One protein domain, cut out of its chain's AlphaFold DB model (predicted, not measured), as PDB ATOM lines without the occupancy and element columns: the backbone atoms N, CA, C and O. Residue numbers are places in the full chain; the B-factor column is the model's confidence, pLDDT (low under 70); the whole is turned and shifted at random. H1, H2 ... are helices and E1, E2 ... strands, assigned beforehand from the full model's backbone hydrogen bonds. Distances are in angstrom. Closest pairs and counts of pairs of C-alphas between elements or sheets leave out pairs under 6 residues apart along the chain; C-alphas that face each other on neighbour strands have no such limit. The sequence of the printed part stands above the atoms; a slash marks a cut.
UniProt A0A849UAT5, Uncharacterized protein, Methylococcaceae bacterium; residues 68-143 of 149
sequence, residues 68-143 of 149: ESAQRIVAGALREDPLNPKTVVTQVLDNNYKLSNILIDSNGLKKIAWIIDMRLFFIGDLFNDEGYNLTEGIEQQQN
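Overview. This is residues 68 to 143 of the 149 residues of an uncharacterized protein of Methylococcaceae bacterium (UniProt A0A849UAT5). A strongly twisted sheet of four strands curls round one helix, H1, which fills the hollow of one face; a shorter helix, H2, packs on the opposite face, across the strands E2 and E3. The link from H1 to E1 and the link from E4 to H2 lie at the two ends of the longest axis, with Leu 83 in the one and Glu 130 in the other. The printed part has 76 residues, with two named helices and four named strands that follow along the chain as H1, E1, E2, E3, E4, H2, and the class is mixed, helices and strands. The sheet's order is E1, E2, E3, E4, all antiparallel: a meander, each strand the antiparallel neighbour of the one before. The whole is compact, with a radius of gyration of the C-alphas of 12.2 A and spans of 40 by 27 by 18 A.

Along the chain. Start with the sheet's two longest strands: E2, residues 99 to 106, covers 21.5 A, and E3, residues 109 to 116, covers 22.2 A. Find C-alpha 99 at (-41.654, -0.033, 39.268), where E2 begins. The edge strands are E1, residues 87 to 92, 14.3 A long, and E4, residues 119 to 123, 11.7 A long. Then find C-alpha 68 at (-39.475, 14.795, 46.961); from there H1 runs 15.2 A to residue 78. H2, residues 134 to 141, is 11.3 A long and ends with C-alpha 141 at (-38.354, -6.902, 55.744).

Arrangement. Look first at the hairpin E2 and E3, at 153 degrees between directions, where N 102 and O 113 are 2.9 A apart, within hydrogen-bond range. In the hairpin E1 and E2, at 139 degrees, N 88 and O 105 are within that range at 2.8 A. In the hairpin E3 and E4, at 140 degrees, N 114 and O 122 are within it at 2.9 A. H1 is on the sheet, which curls round it: its closest C-alphas to E1 are those of Gln 71 and Val 89, 5.4 A apart, and to E4 those of Val 74 and Leu 120, 6.1 A apart. H2 is on the opposite face, at a height over the sheet of 9.6 A, over E2 and only just over E3, on which 3 of its C-alphas fall. It runs across the strands, at 63 degrees to E2 on the local plane. The closest C-alphas of E3 and H2 are those of Ile 112 and Thr 135, 6.7 A apart. H1 and H2 are apart, and so are E1 and E4. Every O i to N i+4 pair is within hydrogen-bond range in H1, and 3 of 4 in H2.

Size, cuts and confidence. The two C-alphas farthest apart, those of Leu 83 and Glu 130, are 40.5 A apart. The printed part has no cut and no long link; the links E2 to E3 and E3 to E4 are tight. The mean pLDDT of the printed part is 83.0, and no printed residue is under 70.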
ATOM      1  N   GLU A  68     -38.684  13.610  47.319       85.50
ATOM      2  CA  GLU A  68     -39.475  14.795  46.961       85.50
ATOM      3  C   GLU A  68     -40.406  14.540  45.767       85.50
ATOM      4  O   GLU A  68     -41.573  14.940  45.772       85.50
ATOM      5  N   SER A  69     -39.903  13.851  44.736       86.69
ATOM      6  CA  SER A  69     -40.713  13.494  43.570       86.69
ATOM      7  C   SER A  69     -41.798  12.479  43.931       86.69
ATOM      8  O   SER A  69     -42.950  12.661  43.535       86.69
ATOM      9  N   ALA A  70     -41.473  11.482  44.760       86.62
ATOM     10  CA  ALA A  70     -42.424  10.517  45.296       86.62
ATOM     11  C   ALA A  70     -43.499  11.208  46.146       86.62
ATOM     12  O   ALA A  70     -44.684  10.952  45.947       86.62
ATOM     13  N   GLN A  71     -43.117  12.148  47.016       89.06
ATOM     14  CA  GLN A  71     -44.050  12.934  47.825       89.06
ATOM     15  C   GLN A  71     -45.029  13.710  46.948       89.06
ATOM     16  O   GLN A  71     -46.230  13.719  47.209       89.06
ATOM     17  N   ARG A  72     -44.538  14.337  45.876       86.06
ATOM     18  CA  ARG A  72     -45.382  15.087  44.942       86.06
ATOM     19  C   ARG A  72     -46.342  14.178  44.177       86.06
ATOM     20  O   ARG A  72     -47.486  14.566  43.947       86.06
ATOM     21  N   ILE A  73     -45.885  12.985  43.795       87.06
ATOM     22  CA  ILE A  73     -46.712  11.958  43.151       87.06
ATOM     23  C   ILE A  73     -47.810  11.485  44.112       87.06
ATOM     24  O   ILE A  73     -48.975  11.455  43.721       87.06
ATOM     25  N   VAL A  74     -47.461  11.175  45.365       86.69
ATOM     26  CA  VAL A  74     -48.405  10.709  46.394       86.69
ATOM     27  C   VAL A  74     -49.423  11.792  46.739       86.69
ATOM     28  O   VAL A  74     -50.622  11.546  46.631       86.69
ATOM     29  N   ALA A  75     -48.972  13.008  47.057       87.19
ATOM     30  CA  ALA A  75     -49.860  14.127  47.365       87.19
ATOM     31  C   ALA A  75     -50.787  14.453  46.184       87.19
ATOM     32  O   ALA A  75     -51.988  14.645  46.364       87.19
ATOM     33  N   GLY A  76     -50.260  14.440  44.953       85.06
ATOM     34  CA  GLY A  76     -51.055  14.658  43.745       85.06
ATOM     35  C   GLY A  76     -52.104  13.568  43.505       85.06
ATOM     36  O   GLY A  76     -53.243  13.879  43.155       85.06
ATOM     37  N   ALA A  77     -51.748  12.301  43.715       86.56
ATOM     38  CA  ALA A  77     -52.655  11.170  43.533       86.56
ATOM     39  C   ALA A  77     -53.756  11.122  44.604       86.56
ATOM     40  O   ALA A  77     -54.916  10.870  44.280       86.56
ATOM     41  N   LEU A  78     -53.412  11.434  45.855       86.12
ATOM     42  CA  LEU A  78     -54.347  11.490  46.982       86.12
ATOM     43  C   LEU A  78     -55.121  12.817  47.070       86.12
ATOM     44  O   LEU A  78     -55.993  12.961  47.924       86.12
ATOM     45  N   ARG A  79     -54.848  13.770  46.162       86.44
ATOM     46  CA  ARG A  79     -55.433  15.125  46.145       86.44
ATOM     47  C   ARG A  79     -55.229  15.870  47.467       86.44
ATOM     48  O   ARG A  79     -56.108  16.603  47.923       86.44
ATOM     49  N   GLU A  80     -54.068  15.672  48.073       86.31
ATOM     50  CA  GLU A  80     -53.642  16.363  49.286       86.31
ATOM     51  C   GLU A  80     -52.885  17.651  48.942       86.31
ATOM     52  O   GLU A  80     -52.376  17.822  47.831       86.31
ATOM     53  N   ASP A  81     -52.804  18.565  49.911       81.19
ATOM     54  CA  ASP A  81     -51.971  19.757  49.787       81.19
ATOM     55  C   ASP A  81     -50.486  19.344  49.792       81.19
ATOM     56  O   ASP A  81     -50.026  18.763  50.775       81.19
ATOM     57  N   PRO A  82     -49.703  19.650  48.740       74.81
ATOM     58  CA  PRO A  82     -48.278  19.334  48.704       74.81
ATOM     59  C   PRO A  82     -47.456  20.023  49.801       74.81
ATOM     60  O   PRO A  82     -46.362  19.554  50.107       74.81
ATOM     61  N   LEU A  83     -47.940  21.142  50.356       81.81
ATOM     62  CA  LEU A  83     -47.261  21.899  51.416       81.81
ATOM     63  C   LEU A  83     -47.591  21.383  52.820       81.81
ATOM     64  O   LEU A  83     -46.829  21.638  53.751       81.81
ATOM     65  N   ASN A  84     -48.707  20.671  52.975       83.38
ATOM     66  CA  ASN A  84     -49.108  20.054  54.236       83.38
ATOM     67  C   ASN A  84     -49.817  18.708  53.990       83.38
ATOM     68  O   ASN A  84     -51.028  18.586  54.220       83.38
ATOM     69  N   PRO A  85     -49.090  17.709  53.458       83.62
ATOM     70  CA  PRO A  85     -49.670  16.419  53.128       83.62
ATOM     71  C   PRO A  85     -49.986  15.638  54.407       83.62
ATOM     72  O   PRO A  85     -49.204  15.630  55.358       83.62
ATOM     73  N   LYS A  86     -51.131  14.953  54.427       87.19
ATOM     74  CA  LYS A  86     -51.492  14.021  55.509       87.19
ATOM     75  C   LYS A  86     -50.714  12.712  55.384       87.19
ATOM     76  O   LYS A  86     -50.489  12.038  56.386       87.19
ATOM     77  N   THR A  87     -50.329  12.369  54.158       87.56
ATOM     78  CA  THR A  87     -49.584  11.163  53.818       87.56
ATOM     79  C   THR A  87     -48.167  11.539  53.386       87.56
ATOM     80  O   THR A  87     -47.964  12.216  52.374       87.56
ATOM     81  N   VAL A  88     -47.171  11.102  54.154       90.19
ATOM     82  CA  VAL A  88     -45.762  11.468  53.968       90.19
ATOM     83  C   VAL A  88     -44.964  10.269  53.476       90.19
ATOM     84  O   VAL A  88     -45.033   9.187  54.045       90.19
ATOM     85  N   VAL A  89     -44.169  10.456  52.429       88.75
ATOM     86  CA  VAL A  89     -43.204   9.475  51.937       88.75
ATOM     87  C   VAL A  89     -41.978   9.518  52.836       88.75
ATOM     88  O   VAL A  89     -41.244  10.506  52.859       88.75
ATOM     89  N   THR A  90     -41.734   8.439  53.568       88.19
ATOM     90  CA  THR A  90     -40.595   8.347  54.487       88.19
ATOM     91  C   THR A  90     -39.366   7.751  53.816       88.19
ATOM     92  O   THR A  90     -38.244   8.074  54.199       88.19
ATOM     93  N   GLN A  91     -39.552   6.872  52.824       86.62
ATOM     94  CA  GLN A  91     -38.443   6.175  52.174       86.62
ATOM     95  C   GLN A  91     -38.798   5.709  50.759       86.62
ATOM     96  O   GLN A  91     -39.935   5.337  50.482       86.62
ATOM     97  N   VAL A  92     -37.793   5.671  49.883       86.06
ATOM     98  CA  VAL A  92     -37.834   4.955  48.600       86.06
ATOM     99  C   VAL A  92     -37.045   3.656  48.774       86.06
ATOM    100  O   VAL A  92     -35.860   3.706  49.100       86.06
ATOM    101  N   LEU A  93     -37.712   2.511  48.628       82.62
ATOM    102  CA  LEU A  93     -37.138   1.175  48.845       82.62
ATOM    103  C   LEU A  93     -36.495   0.619  47.572       82.62
ATOM    104  O   LEU A  93     -35.408   0.052  47.631       82.62
ATOM    105  N   ASP A  94     -37.147   0.827  46.427       79.88
ATOM    106  CA  ASP A  94     -36.613   0.522  45.099       79.88
ATOM    107  C   ASP A  94     -36.771   1.757  44.208       79.88
ATOM    108  O   ASP A  94     -37.825   2.392  44.202       79.88
ATOM    109  N   ASN A  95     -35.705   2.110  43.493       74.00
ATOM    110  CA  ASN A  95     -35.594   3.306  42.656       74.00
ATOM    111  C   ASN A  95     -35.606   2.966  41.155       74.00
ATOM    112  O   ASN A  95     -35.003   3.649  40.322       74.00
ATOM    113  N   ASN A  96     -36.247   1.865  40.781       78.50
ATOM    114  CA  ASN A  96     -36.442   1.526  39.384       78.50
ATOM    115  C   ASN A  96     -37.581   2.364  38.771       78.50
ATOM    116  O   ASN A  96     -38.739   2.265  39.165       78.50
ATOM    117  N   TYR A  97     -37.256   3.152  37.744       70.31
ATOM    118  CA  TYR A  97     -38.185   4.075  37.074       70.31
ATOM    119  C   TYR A  97     -39.494   3.440  36.569       70.31
ATOM    120  O   TYR A  97     -40.486   4.151  36.406       70.31
ATOM    121  N   LYS A  98     -39.503   2.126  36.292       79.00
ATOM    122  CA  LYS A  98     -40.707   1.395  35.859       79.00
ATOM    123  C   LYS A  98     -41.596   0.973  37.018       79.00
ATOM    124  O   LYS A  98     -42.812   1.013  36.889       79.00
ATOM    125  N   LEU A  99     -40.984   0.525  38.106       82.81
ATOM    126  CA  LEU A  99     -41.654  -0.033  39.268       82.81
ATOM    127  C   LEU A  99     -40.821   0.327  40.487       82.81
ATOM    128  O   LEU A  99     -39.711  -0.165  40.643       82.81
ATOM    129  N   SER A 100     -41.346   1.206  41.319       85.31
ATOM    130  CA  SER A 100     -40.699   1.638  42.545       85.31
ATOM    131  C   SER A 100     -41.612   1.386  43.724       85.31
ATOM    132  O   SER A 100     -42.822   1.617  43.653       85.31
ATOM    133  N   ASN A 101     -41.003   0.988  44.833       87.38
ATOM    134  CA  ASN A 101     -41.705   0.759  46.084       87.38
ATOM    135  C   ASN A 101     -41.310   1.869  47.037       87.38
ATOM    136  O   ASN A 101     -40.124   2.155  47.217       87.38
ATOM    137  N   ILE A 102     -42.301   2.505  47.639       89.56
ATOM    138  CA  ILE A 102     -42.095   3.576  48.604       89.56
ATOM    139  C   ILE A 102     -42.775   3.222  49.916       89.56
ATOM    140  O   ILE A 102     -43.808   2.557  49.943       89.56
ATOM    141  N   LEU A 103     -42.187   3.689  51.007       88.81
ATOM    142  CA  LEU A 103     -42.800   3.650  52.319       88.81
ATOM    143  C   LEU A 103     -43.522   4.973  52.548       88.81
ATOM    144  O   LEU A 103     -42.904   6.041  52.467       88.81
ATOM    145  N   ILE A 104     -44.816   4.891  52.826       90.31
ATOM    146  CA  ILE A 104     -45.647   6.031  53.197       90.31
ATOM    147  C   ILE A 104     -46.101   5.900  54.645       90.31
ATOM    148  O   ILE A 104     -46.342   4.802  55.138       90.31
ATOM    149  N   ASP A 105     -46.239   7.031  55.316       87.81
ATOM    150  CA  ASP A 105     -46.834   7.158  56.637       87.81
ATOM    151  C   ASP A 105     -48.082   8.030  56.516       87.81
ATOM    152  O   ASP A 105     -48.019   9.161  56.027       87.81
ATOM    153  N   SER A 106     -49.226   7.490  56.923       86.06
ATOM    154  CA  SER A 106     -50.479   8.231  57.013       86.06
ATOM    155  C   SER A 106     -51.007   8.115  58.436       86.06
ATOM    156  O   SER A 106     -51.414   7.039  58.874       86.06
ATOM    157  N   ASN A 107     -51.002   9.230  59.171       83.19
ATOM    158  CA  ASN A 107     -51.455   9.302  60.566       83.19
ATOM    159  C   ASN A 107     -50.789   8.275  61.511       83.19
ATOM    160  O   ASN A 107     -51.445   7.750  62.410       83.19
ATOM    161  N   GLY A 108     -49.499   7.981  61.324       78.56
ATOM    162  CA  GLY A 108     -48.739   7.033  62.144       78.56
ATOM    163  C   GLY A 108     -48.856   5.575  61.692       78.56
ATOM    164  O   GLY A 108     -48.235   4.701  62.299       78.56
ATOM    165  N   LEU A 109     -49.627   5.301  60.634       82.38
ATOM    166  CA  LEU A 109     -49.701   3.992  59.992       82.38
ATOM    167  C   LEU A 109     -48.760   3.961  58.792       82.38
ATOM    168  O   LEU A 109     -48.984   4.634  57.782       82.38
ATOM    169  N   LYS A 110     -47.719   3.139  58.908       86.00
ATOM    170  CA  LYS A 110     -46.763   2.887  57.834       86.00
ATOM    171  C   LYS A 110     -47.330   1.856  56.868       86.00
ATOM    172  O   LYS A 110     -47.757   0.793  57.301       86.00
ATOM    173  N   LYS A 111     -47.321   2.173  55.575       86.81
ATOM    174  CA  LYS A 111     -47.784   1.293  54.496       86.81
ATOM    175  C   LYS A 111     -46.830   1.358  53.315       86.81
ATOM    176  O   LYS A 111     -46.219   2.395  53.051       86.81
ATOM    177  N   ILE A 112     -46.727   0.264  52.577       87.12
ATOM    178  CA  ILE A 112     -46.008   0.246  51.304       87.12
ATOM    179  C   ILE A 112     -46.939   0.746  50.198       87.12
ATOM    180  O   ILE A 112     -48.116   0.384  50.123       87.12
ATOM    181  N   ALA A 113     -46.403   1.590  49.324       88.12
ATOM    182  CA  ALA A 113     -47.087   2.039  48.128       88.12
ATOM    183  C   ALA A 113     -46.241   1.795  46.881       88.12
ATOM    184  O   ALA A 113     -45.010   1.868  46.899       88.12
ATOM    185  N   TRP A 114     -46.939   1.512  45.788       87.12
ATOM    186  CA  TRP A 114     -46.354   1.101  44.524       87.12
ATOM    187  C   TRP A 114     -46.488   2.229  43.505       87.12
ATOM    188  O   TRP A 114     -47.589   2.715  43.209       87.12
ATOM    189  N   ILE A 115     -45.348   2.648  42.962       85.38
ATOM    190  CA  ILE A 115     -45.243   3.640  41.899       85.38
ATOM    191  C   ILE A 115     -44.869   2.920  40.606       85.38
ATOM    192  O   ILE A 115     -43.814   2.298  40.517       85.38
ATOM    193  N   ILE A 116     -45.720   3.043  39.589       84.38
ATOM    194  CA  ILE A 116     -45.491   2.495  38.248       84.38
ATOM    195  C   ILE A 116     -45.392   3.667  37.279       84.38
ATOM    196  O   ILE A 116     -46.259   4.541  37.281       84.38
ATOM    197  N   ASP A 117     -44.325   3.715  36.482       82.94
ATOM    198  CA  ASP A 117     -44.067   4.796  35.519       82.94
ATOM    199  C   ASP A 117     -44.251   6.212  36.122       82.94
ATOM    200  O   ASP A 117     -44.912   7.083  35.546       82.94
ATOM    201  N   MET A 118     -43.682   6.446  37.315       81.38
ATOM    202  CA  MET A 118     -43.772   7.718  38.063       81.38
ATOM    203  C   MET A 118     -45.208   8.144  38.431       81.38
ATOM    204  O   MET A 118     -45.497   9.333  38.597       81.38
ATOM    205  N   ARG A 119     -46.129   7.186  38.571       83.12
ATOM    206  CA  ARG A 119     -47.504   7.404  39.037       83.12
ATOM    207  C   ARG A 119     -47.808   6.469  40.197       83.12
ATOM    208  O   ARG A 119     -47.488   5.288  40.136       83.12
ATOM    209  N   LEU A 120     -48.452   6.993  41.236       83.69
ATOM    210  CA  LEU A 120     -48.972   6.162  42.317       83.69
ATOM    211  C   LEU A 120     -50.073   5.265  41.746       83.69
ATOM    212  O   LEU A 120     -51.079   5.775  41.249       83.69
ATOM    213  N   PHE A 121     -49.860   3.954  41.787       80.75
ATOM    214  CA  PHE A 121     -50.797   2.989  41.222       80.75
ATOM    215  C   PHE A 121     -51.646   2.346  42.310       80.75
ATOM    216  O   PHE A 121     -52.853   2.183  42.146       80.75
ATOM    217  N   PHE A 122     -51.016   2.007  43.433       80.00
ATOM    218  CA  PHE A 122     -51.670   1.256  44.487       80.00
ATOM    219  C   PHE A 122     -51.014   1.485  45.854       80.00
ATOM    220  O   PHE A 122     -49.805   1.703  45.951       80.00
ATOM    221  N   ILE A 123     -51.835   1.444  46.904       80.94
ATOM    222  CA  ILE A 123     -51.437   1.495  48.313       80.94
ATOM    223  C   ILE A 123     -52.071   0.274  48.987       80.94
ATOM    224  O   ILE A 123     -53.296   0.163  48.963       80.94
ATOM    225  N   GLY A 124     -51.268  -0.595  49.608       78.25
ATOM    226  CA  GLY A 124     -51.743  -1.807  50.296       78.25
ATOM    227  C   GLY A 124     -51.245  -3.106  49.660       78.25
ATOM    228  O   GLY A 124     -50.180  -3.112  49.044       78.25
ATOM    229  N   ASP A 125     -52.040  -4.177  49.780       79.69
ATOM    230  CA  ASP A 125     -51.672  -5.554  49.409       79.69
ATOM    231  C   ASP A 125     -51.673  -5.846  47.906       79.69
ATOM    232  O   ASP A 125     -52.711  -5.857  47.239       79.69
ATOM    233  N   LEU A 126     -50.483  -6.086  47.364       76.31
ATOM    234  CA  LEU A 126     -50.284  -6.499  45.981       76.31
ATOM    235  C   LEU A 126     -50.108  -8.017  45.909       76.31
ATOM    236  O   LEU A 126     -49.090  -8.540  46.355       76.31
ATOM    237  N   PHE A 127     -51.072  -8.707  45.306       77.81
ATOM    238  CA  PHE A 127     -51.035 -10.157  45.126       77.81
ATOM    239  C   PHE A 127     -50.446 -10.542  43.765       77.81
ATOM    240  O   PHE A 127     -50.702  -9.870  42.764       77.81
ATOM    241  N   ASN A 128     -49.668 -11.624  43.720       78.75
ATOM    242  CA  ASN A 128     -49.246 -12.239  42.462       78.75
ATOM    243  C   ASN A 128     -50.323 -13.198  41.907       78.75
ATOM    244  O   ASN A 128     -51.337 -13.462  42.557       78.75
ATOM    245  N   ASP A 129     -50.075 -13.762  40.723       84.56
ATOM    246  CA  ASP A 129     -50.993 -14.698  40.047       84.56
ATOM    247  C   ASP A 129     -51.238 -16.002  40.835       84.56
ATOM    248  O   ASP A 129     -52.219 -16.707  40.603       84.56
ATOM    249  N   GLU A 130     -50.355 -16.316  41.783       82.75
ATOM    250  CA  GLU A 130     -50.431 -17.476  42.674       82.75
ATOM    251  C   GLU A 130     -51.122 -17.145  44.016       82.75
ATOM    252  O   GLU A 130     -51.314 -18.032  44.844       82.75
ATOM    253  N   GLY A 131     -51.521 -15.886  44.235       77.06
ATOM    254  CA  GLY A 131     -52.201 -15.420  45.447       77.06
ATOM    255  C   GLY A 131     -51.281 -15.011  46.604       77.06
ATOM    256  O   GLY A 131     -51.773 -14.751  47.699       77.06
ATOM    257  N   TYR A 132     -49.967 -14.924  46.395       77.50
ATOM    258  CA  TYR A 132     -49.016 -14.452  47.406       77.50
ATOM    259  C   TYR A 132     -49.009 -12.927  47.509       77.50
ATOM    260  O   TYR A 132     -48.870 -12.236  46.497       77.50
ATOM    261  N   ASN A 133     -49.084 -12.408  48.738       81.31
ATOM    262  CA  ASN A 133     -48.981 -10.980  49.017       81.31
ATOM    263  C   ASN A 133     -47.514 -10.517  48.963       81.31
ATOM    264  O   ASN A 133     -46.718 -10.746  49.874       81.31
ATOM    265  N   LEU A 134     -47.160  -9.828  47.883       78.12
ATOM    266  CA  LEU A 134     -45.836  -9.247  47.671       78.12
ATOM    267  C   LEU A 134     -45.557  -8.075  48.619       78.12
ATOM    268  O   LEU A 134     -44.400  -7.725  48.841       78.12
ATOM    269  N   THR A 135     -46.603  -7.457  49.164       80.88
ATOM    270  CA  THR A 135     -46.484  -6.307  50.067       80.88
ATOM    271  C   THR A 135     -46.130  -6.756  51.475       80.88
ATOM    272  O   THR A 135     -45.208  -6.201  52.068       80.88
ATOM    273  N   GLU A 136     -46.757  -7.828  51.954       79.62
ATOM    274  CA  GLU A 136     -46.464  -8.421  53.261       79.62
ATOM    275  C   GLU A 136     -44.983  -8.814  53.393       79.62
ATOM    276  O   GLU A 136     -44.336  -8.495  54.390       79.62
ATOM    277  N   GLY A 137     -44.400  -9.428  52.356       75.00
ATOM    278  CA  GLY A 137     -42.978  -9.782  52.361       75.00
ATOM    279  C   GLY A 137     -42.051  -8.568  52.513       75.00
ATOM    280  O   GLY A 137     -41.026  -8.646  53.191       75.00
ATOM    281  N   ILE A 138     -42.419  -7.425  51.926       79.94
ATOM    282  CA  ILE A 138     -41.652  -6.175  52.037       79.94
ATOM    283  C   ILE A 138     -41.882  -5.527  53.407       79.94
ATOM    284  O   ILE A 138     -40.935  -5.035  54.021       79.94
ATOM    285  N   GLU A 139     -43.110  -5.548  53.919       81.44
ATOM    286  CA  GLU A 139     -43.442  -5.030  55.250       81.44
ATOM    287  C   GLU A 139     -42.685  -5.777  56.351       81.44
ATOM    288  O   GLU A 139     -42.081  -5.139  57.219       81.44
ATOM    289  N   GLN A 140     -42.603  -7.107  56.257       79.75
ATOM    290  CA  GLN A 140     -41.801  -7.933  57.161       79.75
ATOM    291  C   GLN A 140     -40.309  -7.571  57.096       79.75
ATOM    292  O   GLN A 140     -39.669  -7.426  58.138       79.75
ATOM    293  N   GLN A 141     -39.749  -7.349  55.899       77.50
ATOM    294  CA  GLN A 141     -38.354  -6.902  55.744       77.50
ATOM    295  C   GLN A 141     -38.093  -5.528  56.375       77.50
ATOM    296  O   GLN A 141     -36.996  -5.272  56.870       77.50
ATOM    297  N   GLN A 142     -39.090  -4.645  56.362       75.19
ATOM    298  CA  GLN A 142     -39.001  -3.297  56.923       75.19
ATOM    299  C   GLN A 142     -39.457  -3.217  58.391       75.19
ATOM    300  O   GLN A 142     -39.521  -2.119  58.948       75.19
ATOM    301  N   ASN A 143     -39.737  -4.356  59.044       76.94
ATOM    302  CA  ASN A 143     -40.290  -4.443  60.403       76.94
ATOM    303  C   ASN A 143     -41.558  -3.591  60.596       76.94
ATOM    304  O   ASN A 143     -41.761  -2.977  61.648       76.94
TER     305      ASN A 143